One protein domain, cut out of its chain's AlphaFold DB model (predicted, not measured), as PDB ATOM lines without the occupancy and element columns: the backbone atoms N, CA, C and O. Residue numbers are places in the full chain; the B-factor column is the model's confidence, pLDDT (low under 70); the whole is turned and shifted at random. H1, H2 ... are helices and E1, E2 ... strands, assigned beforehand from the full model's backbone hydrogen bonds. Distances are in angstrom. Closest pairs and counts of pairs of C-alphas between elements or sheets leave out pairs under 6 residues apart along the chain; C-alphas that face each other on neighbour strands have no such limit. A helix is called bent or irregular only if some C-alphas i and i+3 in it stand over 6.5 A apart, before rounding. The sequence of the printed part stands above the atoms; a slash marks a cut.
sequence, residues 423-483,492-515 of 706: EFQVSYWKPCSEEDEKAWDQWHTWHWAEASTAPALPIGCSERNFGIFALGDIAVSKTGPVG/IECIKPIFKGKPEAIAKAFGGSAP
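AT A GLANCE: This is residues 423 to 483 and 492 to 515 of the 706 residues of the protein "Hypothetical protein" of Alexandrium catenella (UniProt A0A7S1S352). A flat, three-cornered shape: an antiparallel two-strand ribbon, E1 with E2, reaches out on one side, the steeply tilted pair H1 and H2 makes another corner, and H3 makes a third, touching no other helix. E1 bends sharply along the ribbon. The printed part has 85 residues, with three named helices and two named strands in the order H1, H2, E1, E2, H3; the class is mixed, helices and strands. It is only just compact, close to loose, with a radius of gyration of the C-alphas of 14.0 A and spans of 39 by 36 by 20 A.

IN THESE COORDINATES: H1, residues 434 to 450, begins at C-alpha 434 (1.750, 15.422, -34.119) and is 24.5 A long, with a kink of 43 degrees near residue 444. H2 is residues 459 to 466. H1 and H2 are irregular: C-alphas 446 and 449 are 8.0 A apart, C-alphas 460 and 463 8.6 A. E1, residues 469 to 478, is 17.9 A long and bends by 96 degrees at residue 473. E2, residues 492 to 497, is 15.9 A long. H3, residues 502 to 510, ends at C-alpha 510 (-12.272, 17.149, -66.434).

HOW THE PARTS SIT: H1 touches H2 with residues 436 to 440 alone; the closest C-alphas, of Asp 436 and Gly 460, are 5.2 A apart. They run the same way at a steep tilt of 48 degrees. E1 and E2 are antiparallel at 155 degrees, with N 470 and O 496 at 2.8 A and N 494 and O 474 at 2.8 A, within hydrogen-bond range. The closest C-alphas of E2 and H3, of Pro 497 and Pro 503, are 6.4 A apart. H1 and H3 are apart. In H3 every O i to N i+4 pair is within range, in H1 11 of 13, in H2 0 of 4, with 3 of 5 O i to N i+3 pairs.

THE WHOLE: The C-alphas farthest apart, of Thr 453 and Pro 481, are 42.4 A apart. Residues 484 to 491 are not printed, and C-alphas 483 and 492 are 16.3 A apart across this cut, which lies in the link from E1 to E2. Of the links printed whole, none is long. The mean pLDDT of the printed part is 91.6, and no printed residue is under 70.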
ATOM      1  N   GLU A 423      -4.029  15.346 -55.112       94.62
ATOM      2  CA  GLU A 423      -4.093  13.880 -55.303       94.62
ATOM      3  C   GLU A 423      -5.493  13.329 -54.992       94.62
ATOM      4  O   GLU A 423      -6.309  14.009 -54.374       94.62
ATOM      5  N   PHE A 424      -5.778  12.084 -55.383       97.75
ATOM      6  CA  PHE A 424      -7.109  11.489 -55.222       97.75
ATOM      7  C   PHE A 424      -7.591  11.428 -53.760       97.75
ATOM      8  O   PHE A 424      -8.697  11.862 -53.448       97.75
ATOM      9  N   GLN A 425      -6.757  10.933 -52.847       96.50
ATOM     10  CA  GLN A 425      -7.066  10.821 -51.420       96.50
ATOM     11  C   GLN A 425      -6.034  11.612 -50.630       96.50
ATOM     12  O   GLN A 425      -4.865  11.556 -50.979       96.50
ATOM     13  N   VAL A 426      -6.430  12.265 -49.540       95.06
ATOM     14  CA  VAL A 426      -5.492  12.879 -48.591       95.06
ATOM     15  C   VAL A 426      -4.338  11.922 -48.259       95.06
ATOM     16  O   VAL A 426      -4.550  10.811 -47.764       95.06
ATOM     17  N   SER A 427      -3.109  12.370 -48.505       91.56
ATOM     18  CA  SER A 427      -1.876  11.656 -48.182       91.56
ATOM     19  C   SER A 427      -1.553  11.748 -46.691       91.56
ATOM     20  O   SER A 427      -0.630  12.427 -46.249       91.56
ATOM     21  N   TYR A 428      -2.330  11.021 -45.885       90.62
ATOM     22  CA  TYR A 428      -2.109  10.893 -44.438       90.62
ATOM     23  C   TYR A 428      -0.742  10.296 -44.083       90.62
ATOM     24  O   TYR A 428      -0.241  10.520 -42.987       90.62
ATOM     25  N   TRP A 429      -0.139   9.548 -45.012       87.62
ATOM     26  CA  TRP A 429       1.164   8.912 -44.846       87.62
ATOM     27  C   TRP A 429       2.341   9.879 -44.957       87.62
ATOM     28  O   TRP A 429       3.429   9.561 -44.473       87.62
ATOM     29  N   LYS A 430       2.155  11.045 -45.591       87.81
ATOM     30  CA  LYS A 430       3.206  12.058 -45.620       87.81
ATOM     31  C   LYS A 430       3.442  12.568 -44.196       87.81
ATOM     32  O   LYS A 430       2.480  12.804 -43.460       87.81
ATOM     33  N   PRO A 431       4.715  12.700 -43.784       85.25
ATOM     34  CA  PRO A 431       5.048  13.061 -42.419       85.25
ATOM     35  C   PRO A 431       4.448  14.425 -42.082       85.25
ATOM     36  O   PRO A 431       4.669  15.402 -42.790       85.25
ATOM     37  N   CYS A 432       3.714  14.473 -40.977       87.62
ATOM     38  CA  CYS A 432       3.250  15.699 -40.354       87.62
ATOM     39  C   CYS A 432       3.594  15.621 -38.862       87.62
ATOM     40  O   CYS A 432       3.593  14.527 -38.288       87.62
ATOM     41  N   SER A 433       3.956  16.744 -38.236       90.81
ATOM     42  CA  SER A 433       4.195  16.735 -36.791       90.81
ATOM     43  C   SER A 433       2.888  16.403 -36.061       90.81
ATOM     44  O   SER A 433       1.810  16.732 -36.546       90.81
ATOM     45  N   GLU A 434       2.958  15.762 -34.892       91.25
ATOM     46  CA  GLU A 434       1.750  15.422 -34.119       91.25
ATOM     47  C   GLU A 434       0.920  16.677 -33.769       91.25
ATOM     48  O   GLU A 434      -0.309  16.634 -33.707       91.25
ATOM     49  N   GLU A 435       1.588  17.813 -33.546       91.88
ATOM     50  CA  GLU A 435       0.938  19.102 -33.296       91.88
ATOM     51  C   GLU A 435       0.222  19.621 -34.546       91.88
ATOM     52  O   GLU A 435      -0.951  19.990 -34.471       91.88
ATOM     53  N   ASP A 436       0.898  19.598 -35.695       90.94
ATOM     54  CA  ASP A 436       0.323  20.030 -36.967       90.94
ATOM     55  C   ASP A 436      -0.822  19.116 -37.411       90.94
ATOM     56  O   ASP A 436      -1.819  19.602 -37.936       90.94
ATOM     57  N   GLU A 437      -0.725  17.812 -37.152       90.12
ATOM     58  CA  GLU A 437      -1.793  16.854 -37.413       90.12
ATOM     59  C   GLU A 437      -3.041  17.183 -36.593       90.12
ATOM     60  O   GLU A 437      -4.123  17.335 -37.158       90.12
ATOM     61  N   LYS A 438      -2.896  17.370 -35.275       91.19
ATOM     62  CA  LYS A 438      -4.021  17.761 -34.413       91.19
ATOM     63  C   LYS A 438      -4.618  19.091 -34.849       91.19
ATOM     64  O   LYS A 438      -5.841  19.239 -34.859       91.19
ATOM     65  N   ALA A 439      -3.772  20.057 -35.200       91.06
ATOM     66  CA  ALA A 439      -4.217  21.353 -35.687       91.06
ATOM     67  C   ALA A 439      -4.977  21.217 -37.014       91.06
ATOM     68  O   ALA A 439      -6.002  21.873 -37.206       91.06
ATOM     69  N   TRP A 440      -4.511  20.351 -37.915       91.12
ATOM     70  CA  TRP A 440      -5.142  20.098 -39.204       91.12
ATOM     71  C   TRP A 440      -6.484  19.380 -39.045       91.12
ATOM     72  O   TRP A 440      -7.473  19.827 -39.622       91.12
ATOM     73  N   ASP A 441      -6.562  18.343 -38.210       89.75
ATOM     74  CA  ASP A 441      -7.802  17.603 -37.936       89.75
ATOM     75  C   ASP A 441      -8.871  18.511 -37.307       89.75
ATOM     76  O   ASP A 441     -10.042  18.487 -37.709       89.75
ATOM     77  N   GLN A 442      -8.474  19.356 -36.347       90.56
ATOM     78  CA  GLN A 442      -9.357  20.361 -35.746       90.56
ATOM     79  C   GLN A 442      -9.838  21.371 -36.787       90.56
ATOM     80  O   GLN A 442     -11.039  21.628 -36.890       90.56
ATOM     81  N   TRP A 443      -8.913  21.907 -37.589       90.19
ATOM     82  CA  TRP A 443      -9.238  22.861 -38.642       90.19
ATOM     83  C   TRP A 443     -10.219  22.254 -39.648       90.19
ATOM     84  O   TRP A 443     -11.256  22.851 -39.931       90.19
ATOM     85  N   HIS A 444      -9.940  21.048 -40.145       89.38
ATOM     86  CA  HIS A 444     -10.781  20.355 -41.117       89.38
ATOM     87  C   HIS A 444     -12.185  20.122 -40.552       89.38
ATOM     88  O   HIS A 444     -13.177  20.469 -41.187       89.38
ATOM     89  N   THR A 445     -12.281  19.644 -39.309       87.81
ATOM     90  CA  THR A 445     -13.568  19.435 -38.631       87.81
ATOM     91  C   THR A 445     -14.424  20.705 -38.587       87.81
ATOM     92  O   THR A 445     -15.636  20.632 -38.792       87.81
ATOM     93  N   TRP A 446     -13.823  21.872 -38.342       88.06
ATOM     94  CA  TRP A 446     -14.559  23.138 -38.233       88.06
ATOM     95  C   TRP A 446     -14.837  23.826 -39.566       88.06
ATOM     96  O   TRP A 446     -15.781  24.610 -39.652       88.06
ATOM     97  N   HIS A 447     -14.024  23.563 -40.587       88.50
ATOM     98  CA  HIS A 447     -13.976  24.409 -41.775       88.50
ATOM     99  C   HIS A 447     -14.215  23.686 -43.101       88.50
ATOM    100  O   HIS A 447     -14.317  24.363 -44.120       88.50
ATOM    101  N   TRP A 448     -14.357  22.356 -43.129       87.25
ATOM    102  CA  TRP A 448     -14.484  21.602 -44.387       87.25
ATOM    103  C   TRP A 448     -15.624  22.098 -45.306       87.25
ATOM    104  O   TRP A 448     -15.472  22.125 -46.528       87.25
ATOM    105  N   ALA A 449     -16.752  22.543 -44.735       85.75
ATOM    106  CA  ALA A 449     -17.912  23.024 -45.490       85.75
ATOM    107  C   ALA A 449     -17.769  24.465 -46.024       85.75
ATOM    108  O   ALA A 449     -18.461  24.831 -46.974       85.75
ATOM    109  N   GLU A 450     -16.883  25.273 -45.430       88.19
ATOM    110  CA  GLU A 450     -16.678  26.702 -45.729       88.19
ATOM    111  C   GLU A 450     -15.179  27.012 -45.931       88.19
ATOM    112  O   GLU A 450     -14.662  28.049 -45.521       88.19
ATOM    113  N   ALA A 451     -14.447  26.083 -46.556       78.19
ATOM    114  CA  ALA A 451     -12.986  26.125 -46.617       78.19
ATOM    115  C   ALA A 451     -12.426  27.385 -47.304       78.19
ATOM    116  O   ALA A 451     -11.326  27.825 -46.965       78.19
ATOM    117  N   SER A 452     -13.176  27.989 -48.231       82.19
ATOM    118  CA  SER A 452     -12.764  29.190 -48.968       82.19
ATOM    119  C   SER A 452     -12.747  30.466 -48.117       82.19
ATOM    120  O   SER A 452     -12.014  31.400 -48.431       82.19
ATOM    121  N   THR A 453     -13.523  30.515 -47.032       86.56
ATOM    122  CA  THR A 453     -13.591  31.658 -46.101       86.56
ATOM    123  C   THR A 453     -12.913  31.372 -44.763       86.56
ATOM    124  O   THR A 453     -12.818  32.256 -43.907       86.56
ATOM    125  N   ALA A 454     -12.437  30.144 -44.574       82.62
ATOM    126  CA  ALA A 454     -11.804  29.696 -43.353       82.62
ATOM    127  C   ALA A 454     -10.418  30.335 -43.127       82.62
ATOM    128  O   ALA A 454      -9.761  30.774 -44.078       82.62
ATOM    129  N   PRO A 455      -9.926  30.360 -41.872       86.00
ATOM    130  CA  PRO A 455      -8.578  30.821 -41.559       86.00
ATOM    131  C   PRO A 455      -7.489  30.096 -42.364       86.00
ATOM    132  O   PRO A 455      -7.686  28.995 -42.898       86.00
ATOM    133  N   ALA A 456      -6.296  30.697 -42.399       83.62
ATOM    134  CA  ALA A 456      -5.108  30.026 -42.915       83.62
ATOM    135  C   ALA A 456      -4.925  28.664 -42.225       83.62
ATOM    136  O   ALA A 456      -5.241  28.501 -41.046       83.62
ATOM    137  N   LEU A 457      -4.461  27.678 -42.989       80.06
ATOM    138  CA  LEU A 457      -4.209  26.349 -42.444       80.06
ATOM    139  C   LEU A 457      -2.963  26.338 -41.558       80.06
ATOM    140  O   LEU A 457      -2.075  27.174 -41.754       80.06
ATOM    141  N   PRO A 458      -2.854  25.348 -40.660       79.81
ATOM    142  CA  PRO A 458      -1.586  24.997 -40.037       79.81
ATOM    143  C   PRO A 458      -0.516  24.729 -41.102       79.81
ATOM    144  O   PRO A 458      -0.791  24.123 -42.140       79.81
ATOM    145  N   ILE A 459       0.703  25.208 -40.853       77.31
ATOM    146  CA  ILE A 459       1.785  25.214 -41.847       77.31
ATOM    147  C   ILE A 459       2.344  23.797 -42.083       77.31
ATOM    148  O   ILE A 459       2.808  23.518 -43.184       77.31
ATOM    149  N   GLY A 460       2.269  22.878 -41.109       82.25
ATOM    150  CA  GLY A 460       3.009  21.612 -41.180       82.25
ATOM    151  C   GLY A 460       2.348  20.414 -41.869       82.25
ATOM    152  O   GLY A 460       3.013  19.391 -41.983       82.25
ATOM    153  N   CYS A 461       1.107  20.508 -42.368       88.06
ATOM    154  CA  CYS A 461       0.480  19.442 -43.177       88.06
ATOM    155  C   CYS A 461       0.007  19.961 -44.553       88.06
ATOM    156  O   CYS A 461      -1.102  19.648 -44.999       88.06
ATOM    157  N   SER A 462       0.797  20.814 -45.212       87.94
ATOM    158  CA  SER A 462       0.370  21.521 -46.430       87.94
ATOM    159  C   SER A 462      -0.079  20.587 -47.563       87.94
ATOM    160  O   SER A 462      -0.993  20.909 -48.324       87.94
ATOM    161  N   GLU A 463       0.502  19.393 -47.620       89.62
ATOM    162  CA  GLU A 463       0.259  18.387 -48.638       89.62
ATOM    163  C   GLU A 463      -1.139  17.779 -48.528       89.62
ATOM    164  O   GLU A 463      -1.739  17.432 -49.542       89.62
ATOM    165  N   ARG A 464      -1.719  17.726 -47.322       91.69
ATOM    166  CA  ARG A 464      -3.073  17.187 -47.119       91.69
ATOM    167  C   ARG A 464      -4.142  18.006 -47.845       91.69
ATOM    168  O   ARG A 464      -5.195  17.477 -48.178       91.69
ATOM    169  N   ASN A 465      -3.869  19.275 -48.144       90.81
ATOM    170  CA  ASN A 465      -4.823  20.185 -48.795       90.81
ATOM    171  C   ASN A 465      -5.112  19.810 -50.242       90.81
ATOM    172  O   ASN A 465      -6.159  20.161 -50.789       90.81
ATOM    173  N   PHE A 466      -4.169  19.114 -50.860       93.75
ATOM    174  CA  PHE A 466      -4.247  18.665 -52.233       93.75
ATOM    175  C   PHE A 466      -5.216  17.498 -52.411       93.75
ATOM    176  O   PHE A 466      -5.868  17.428 -53.450       93.75
ATOM    177  N   GLY A 467      -5.422  16.671 -51.378       95.81
ATOM    178  CA  GLY A 467      -6.361  15.551 -51.413       95.81
ATOM    179  C   GLY A 467      -7.751  15.965 -51.899       95.81
ATOM    180  O   GLY A 467      -8.262  17.011 -51.510       95.81
ATOM    181  N   ILE A 468      -8.369  15.192 -52.786       97.25
ATOM    182  CA  ILE A 468      -9.761  15.419 -53.205       97.25
ATOM    183  C   ILE A 468     -10.700  14.869 -52.134       97.25
ATOM    184  O   ILE A 468     -11.638  15.550 -51.707       97.25
ATOM    185  N   PHE A 469     -10.397  13.657 -51.672       97.00
ATOM    186  CA  PHE A 469     -11.191  12.935 -50.698       97.00
ATOM    187  C   PHE A 469     -10.424  12.658 -49.401       97.00
ATOM    188  O   PHE A 469      -9.286  12.190 -49.419       97.00
ATOM    189  N   ALA A 470     -11.074  12.902 -48.268       95.50
ATOM    190  CA  ALA A 470     -10.705  12.372 -46.963       95.50
ATOM    191  C   ALA A 470     -11.376  11.003 -46.729       95.50
ATOM    192  O   ALA A 470     -12.307  10.617 -47.443       95.50
ATOM    193  N   LEU A 471     -10.930  10.277 -45.702       95.00
ATOM    194  CA  LEU A 471     -11.555   9.017 -45.286       95.00
ATOM    195  C   LEU A 471     -12.786   9.291 -44.400       95.00
ATOM    196  O   LEU A 471     -12.738  10.104 -43.473       95.00
ATOM    197  N   GLY A 472     -13.908   8.637 -44.708       94.38
ATOM    198  CA  GLY A 472     -15.125   8.608 -43.890       94.38
ATOM    199  C   GLY A 472     -15.038   7.584 -42.756       94.38
ATOM    200  O   GLY A 472     -14.024   6.920 -42.586       94.38
ATOM    201  N   ASP A 473     -16.106   7.423 -41.972       94.38
ATOM    202  CA  ASP A 473     -16.124   6.521 -40.798       94.38
ATOM    203  C   ASP A 473     -16.670   5.113 -41.090       94.38
ATOM    204  O   ASP A 473     -16.747   4.262 -40.205       94.38
ATOM    205  N   ILE A 474     -17.048   4.857 -42.341       95.00
ATOM    206  CA  ILE A 474     -17.657   3.599 -42.777       95.00
ATOM    207  C   ILE A 474     -16.618   2.816 -43.574       95.00
ATOM    208  O   ILE A 474     -16.181   3.262 -44.634       95.00
ATOM    209  N   ALA A 475     -16.233   1.641 -43.077       96.06
ATOM    210  CA  ALA A 475     -15.440   0.689 -43.847       96.06
ATOM    211  C   ALA A 475     -16.296   0.093 -44.973       96.06
ATOM    212  O   ALA A 475     -17.405  -0.371 -44.727       96.06
ATOM    213  N   VAL A 476     -15.779   0.098 -46.201       95.00
ATOM    214  CA  VAL A 476     -16.421  -0.506 -47.387       95.00
ATOM    215  C   VAL A 476     -15.714  -1.767 -47.854       95.00
ATOM    216  O   VAL A 476     -16.292  -2.570 -48.578       95.00
ATOM    217  N   SER A 477     -14.472  -1.964 -47.417       95.25
ATOM    218  CA  SER A 477     -13.724  -3.200 -47.608       95.25
ATOM    219  C   SER A 477     -12.616  -3.310 -46.550       95.25
ATOM    220  O   SER A 477     -12.562  -2.522 -45.603       95.25
ATOM    221  N   LYS A 478     -11.719  -4.284 -46.702       94.50
ATOM    222  CA  LYS A 478     -10.427  -4.337 -46.007       94.50
ATOM    223  C   LYS A 478      -9.330  -4.645 -47.025       94.50
ATOM    224  O   LYS A 478      -9.621  -5.170 -48.102       94.50
ATOM    225  N   THR A 479      -8.084  -4.339 -46.692       93.94
ATOM    226  CA  THR A 479      -6.939  -4.852 -47.443       93.94
ATOM    227  C   THR A 479      -6.785  -6.351 -47.218       93.94
ATOM    228  O   THR A 479      -7.285  -6.904 -46.237       93.94
ATOM    229  N   GLY A 480      -6.044  -7.008 -48.107       91.44
ATOM    230  CA  GLY A 480      -5.443  -8.311 -47.834       91.44
ATOM    231  C   GLY A 480      -4.428  -8.204 -46.711       91.44
ATOM    232  O   GLY A 480      -4.098  -7.094 -46.279       91.44
ATOM    233  N   PRO A 481      -3.924  -9.343 -46.229       88.62
ATOM    234  CA  PRO A 481      -2.859  -9.324 -45.251       88.62
ATOM    235  C   PRO A 481      -1.598  -8.676 -45.844       88.62
ATOM    236  O   PRO A 481      -1.049  -9.159 -46.836       88.62
ATOM    237  N   VAL A 482      -1.142  -7.574 -45.246       86.00
ATOM    238  CA  VAL A 482       0.024  -6.797 -45.697       86.00
ATOM    239  C   VAL A 482       1.201  -7.000 -44.732       86.00
ATOM    240  O   VAL A 482       1.021  -7.254 -43.542       86.00
ATOM    241  N   GLY A 483       2.435  -6.888 -45.237       77.69
ATOM    242  CA  GLY A 483       3.664  -6.904 -44.432       77.69
ATOM    243  C   GLY A 483       4.394  -8.250 -44.377       77.69
ATOM    244  O   GLY A 483       3.994  -9.230 -44.996       77.69
ATOM    245  N   ILE A 492     -10.639  -0.432 -45.351       95.81
ATOM    246  CA  ILE A 492     -10.704   0.482 -46.489       95.81
ATOM    247  C   ILE A 492     -11.970   1.287 -46.298       95.81
ATOM    248  O   ILE A 492     -13.074   0.766 -46.481       95.81
ATOM    249  N   GLU A 493     -11.826   2.537 -45.881       96.38
ATOM    250  CA  GLU A 493     -12.976   3.386 -45.610       96.38
ATOM    251  C   GLU A 493     -13.498   4.058 -46.859       96.38
ATOM    252  O   GLU A 493     -12.771   4.312 -47.821       96.38
ATOM    253  N   CYS A 494     -14.789   4.345 -46.839       95.88
ATOM    254  CA  CYS A 494     -15.417   5.117 -47.881       95.88
ATOM    255  C   CYS A 494     -14.853   6.545 -47.914       95.88
ATOM    256  O   CYS A 494     -14.235   7.017 -46.958       95.88
ATOM    257  N   ILE A 495     -15.040   7.227 -49.036       96.19
ATOM    258  CA  ILE A 495     -14.449   8.540 -49.291       96.19
ATOM    259  C   ILE A 495     -15.474   9.653 -49.097       96.19
ATOM    260  O   ILE A 495     -16.639   9.505 -49.457       96.19
ATOM    261  N   LYS A 496     -15.029  10.784 -48.551       94.81
ATOM    262  CA  LYS A 496     -15.811  12.024 -48.456       94.81
ATOM    263  C   LYS A 496     -14.988  13.216 -48.945       94.81
ATOM    264  O   LYS A 496     -13.765  13.163 -48.830       94.81
ATOM    265  N   PRO A 497     -15.595  14.280 -49.489       95.62
ATOM    266  CA  PRO A 497     -14.876  15.469 -49.915       95.62
ATOM    267  C   PRO A 497     -14.042  16.018 -48.759       95.62
ATOM    268  O   PRO A 497     -14.543  16.138 -47.641       95.62
ATOM    269  N   ILE A 498     -12.784  16.382 -49.016       93.75
ATOM    270  CA  ILE A 498     -12.010  17.129 -48.013       93.75
ATOM    271  C   ILE A 498     -12.605  18.530 -47.802       93.75
ATOM    272  O   ILE A 498     -12.651  19.050 -46.694       93.75
ATOM    273  N   PHE A 499     -13.083  19.146 -48.888       93.94
ATOM    274  CA  PHE A 499     -13.741  20.443 -48.900       93.94
ATOM    275  C   PHE A 499     -14.989  20.330 -49.759       93.94
ATOM    276  O   PHE A 499     -14.956  19.753 -50.852       93.94
ATOM    277  N   LYS A 500     -16.084  20.911 -49.277       93.75
ATOM    278  CA  LYS A 500     -17.350  20.920 -50.005       93.75
ATOM    279  C   LYS A 500     -17.186  21.582 -51.378       93.75
ATOM    280  O   LYS A 500     -16.630  22.674 -51.477       93.75
ATOM    281  N   GLY A 501     -17.675  20.934 -52.436       95.56
ATOM    282  CA  GLY A 501     -17.609  21.445 -53.810       95.56
ATOM    283  C   GLY A 501     -16.307  21.133 -54.558       95.56
ATOM    284  O   GLY A 501     -16.248  21.336 -55.772       95.56
ATOM    285  N   LYS A 502     -15.248  20.670 -53.872       96.56
ATOM    286  CA  LYS A 502     -13.951  20.399 -54.511       96.56
ATOM    287  C   LYS A 502     -14.026  19.235 -55.515       96.56
ATOM    288  O   LYS A 502     -13.578  19.439 -56.646       96.56
ATOM    289  N   PRO A 503     -14.588  18.052 -55.184       97.25
ATOM    290  CA  PRO A 503     -14.747  16.978 -56.166       97.25
ATOM    291  C   PRO A 503     -15.562  17.408 -57.391       97.25
ATOM    292  O   PRO A 503     -15.203  17.061 -58.513       97.25
ATOM    293  N   GLU A 504     -16.613  18.207 -57.206       98.00
ATOM    294  CA  GLU A 504     -17.480  18.709 -58.275       98.00
ATOM    295  C   GLU A 504     -16.739  19.662 -59.208       98.00
ATOM    296  O   GLU A 504     -16.846  19.531 -60.428       98.00
ATOM    297  N   ALA A 505     -15.965  20.598 -58.653       98.06
ATOM    298  CA  ALA A 505     -15.135  21.520 -59.421       98.06
ATOM    299  C   ALA A 505     -14.125  20.781 -60.305       98.06
ATOM    300  O   ALA A 505     -14.014  21.055 -61.502       98.06
ATOM    301  N   ILE A 506     -13.424  19.806 -59.724       98.38
ATOM    302  CA  ILE A 506     -12.440  18.987 -60.433       98.38
ATOM    303  C   ILE A 506     -13.122  18.144 -61.511       98.38
ATOM    304  O   ILE A 506     -12.701  18.167 -62.667       98.38
ATOM    305  N   ALA A 507     -14.207  17.446 -61.160       98.25
ATOM    306  CA  ALA A 507     -14.944  16.616 -62.103       98.25
ATOM    307  C   ALA A 507     -15.462  17.445 -63.284       98.25
ATOM    308  O   ALA A 507     -15.284  17.077 -64.440       98.25
ATOM    309  N   LYS A 508     -16.020  18.628 -63.017       98.44
ATOM    310  CA  LYS A 508     -16.499  19.547 -64.051       98.44
ATOM    311  C   LYS A 508     -15.375  20.079 -64.941       98.44
ATOM    312  O   LYS A 508     -15.592  20.245 -66.141       98.44
ATOM    313  N   ALA A 509     -14.187  20.336 -64.392       98.44
ATOM    314  CA  ALA A 509     -13.020  20.724 -65.185       98.44
ATOM    315  C   ALA A 509     -12.546  19.594 -66.116       98.44
ATOM    316  O   ALA A 509     -12.169  19.856 -67.257       98.44
ATOM    317  N   PHE A 510     -12.630  18.344 -65.659       98.38
ATOM    318  CA  PHE A 510     -12.272  17.149 -66.434       98.38
ATOM    319  C   PHE A 510     -13.418  16.613 -67.312       98.38
ATOM    320  O   PHE A 510     -13.217  15.678 -68.086       98.38
ATOM    321  N   GLY A 511     -14.604  17.227 -67.247       98.06
ATOM    322  CA  GLY A 511     -15.767  16.873 -68.064       98.06
ATOM    323  C   GLY A 511     -16.583  15.678 -67.555       98.06
ATOM    324  O   GLY A 511     -17.260  15.037 -68.355       98.06
ATOM    325  N   GLY A 512     -16.517  15.369 -66.260       96.94
ATOM    326  CA  GLY A 512     -17.290  14.319 -65.594       96.94
ATOM    327  C   GLY A 512     -18.170  14.823 -64.441       96.94
ATOM    328  O   GLY A 512     -18.533  15.997 -64.371       96.94
ATOM    329  N   SER A 513     -18.513  13.914 -63.526       96.62
ATOM    330  CA  SER A 513     -19.337  14.154 -62.335       96.62
ATOM    331  C   SER A 513     -18.680  13.597 -61.071       96.62
ATOM    332  O   SER A 513     -18.078  12.521 -61.103       96.62
ATOM    333  N   ALA A 514     -18.816  14.310 -59.955       94.38
ATOM    334  CA  ALA A 514     -18.386  13.820 -58.647       94.38
ATOM    335  C   ALA A 514     -19.257  12.639 -58.177       94.38
ATOM    336  O   ALA A 514     -20.426  12.560 -58.570       94.38
ATOM    337  N   PRO A 515     -18.711  11.718 -57.361       94.00
ATOM    338  CA  PRO A 515     -19.514  10.687 -56.712       94.00
ATOM    339  C   PRO A 515     -20.433  11.288 -55.640       94.00
ATOM    340  O   PRO A 515     -20.126  12.333 -55.071       94.00
TER     341      PRO A 515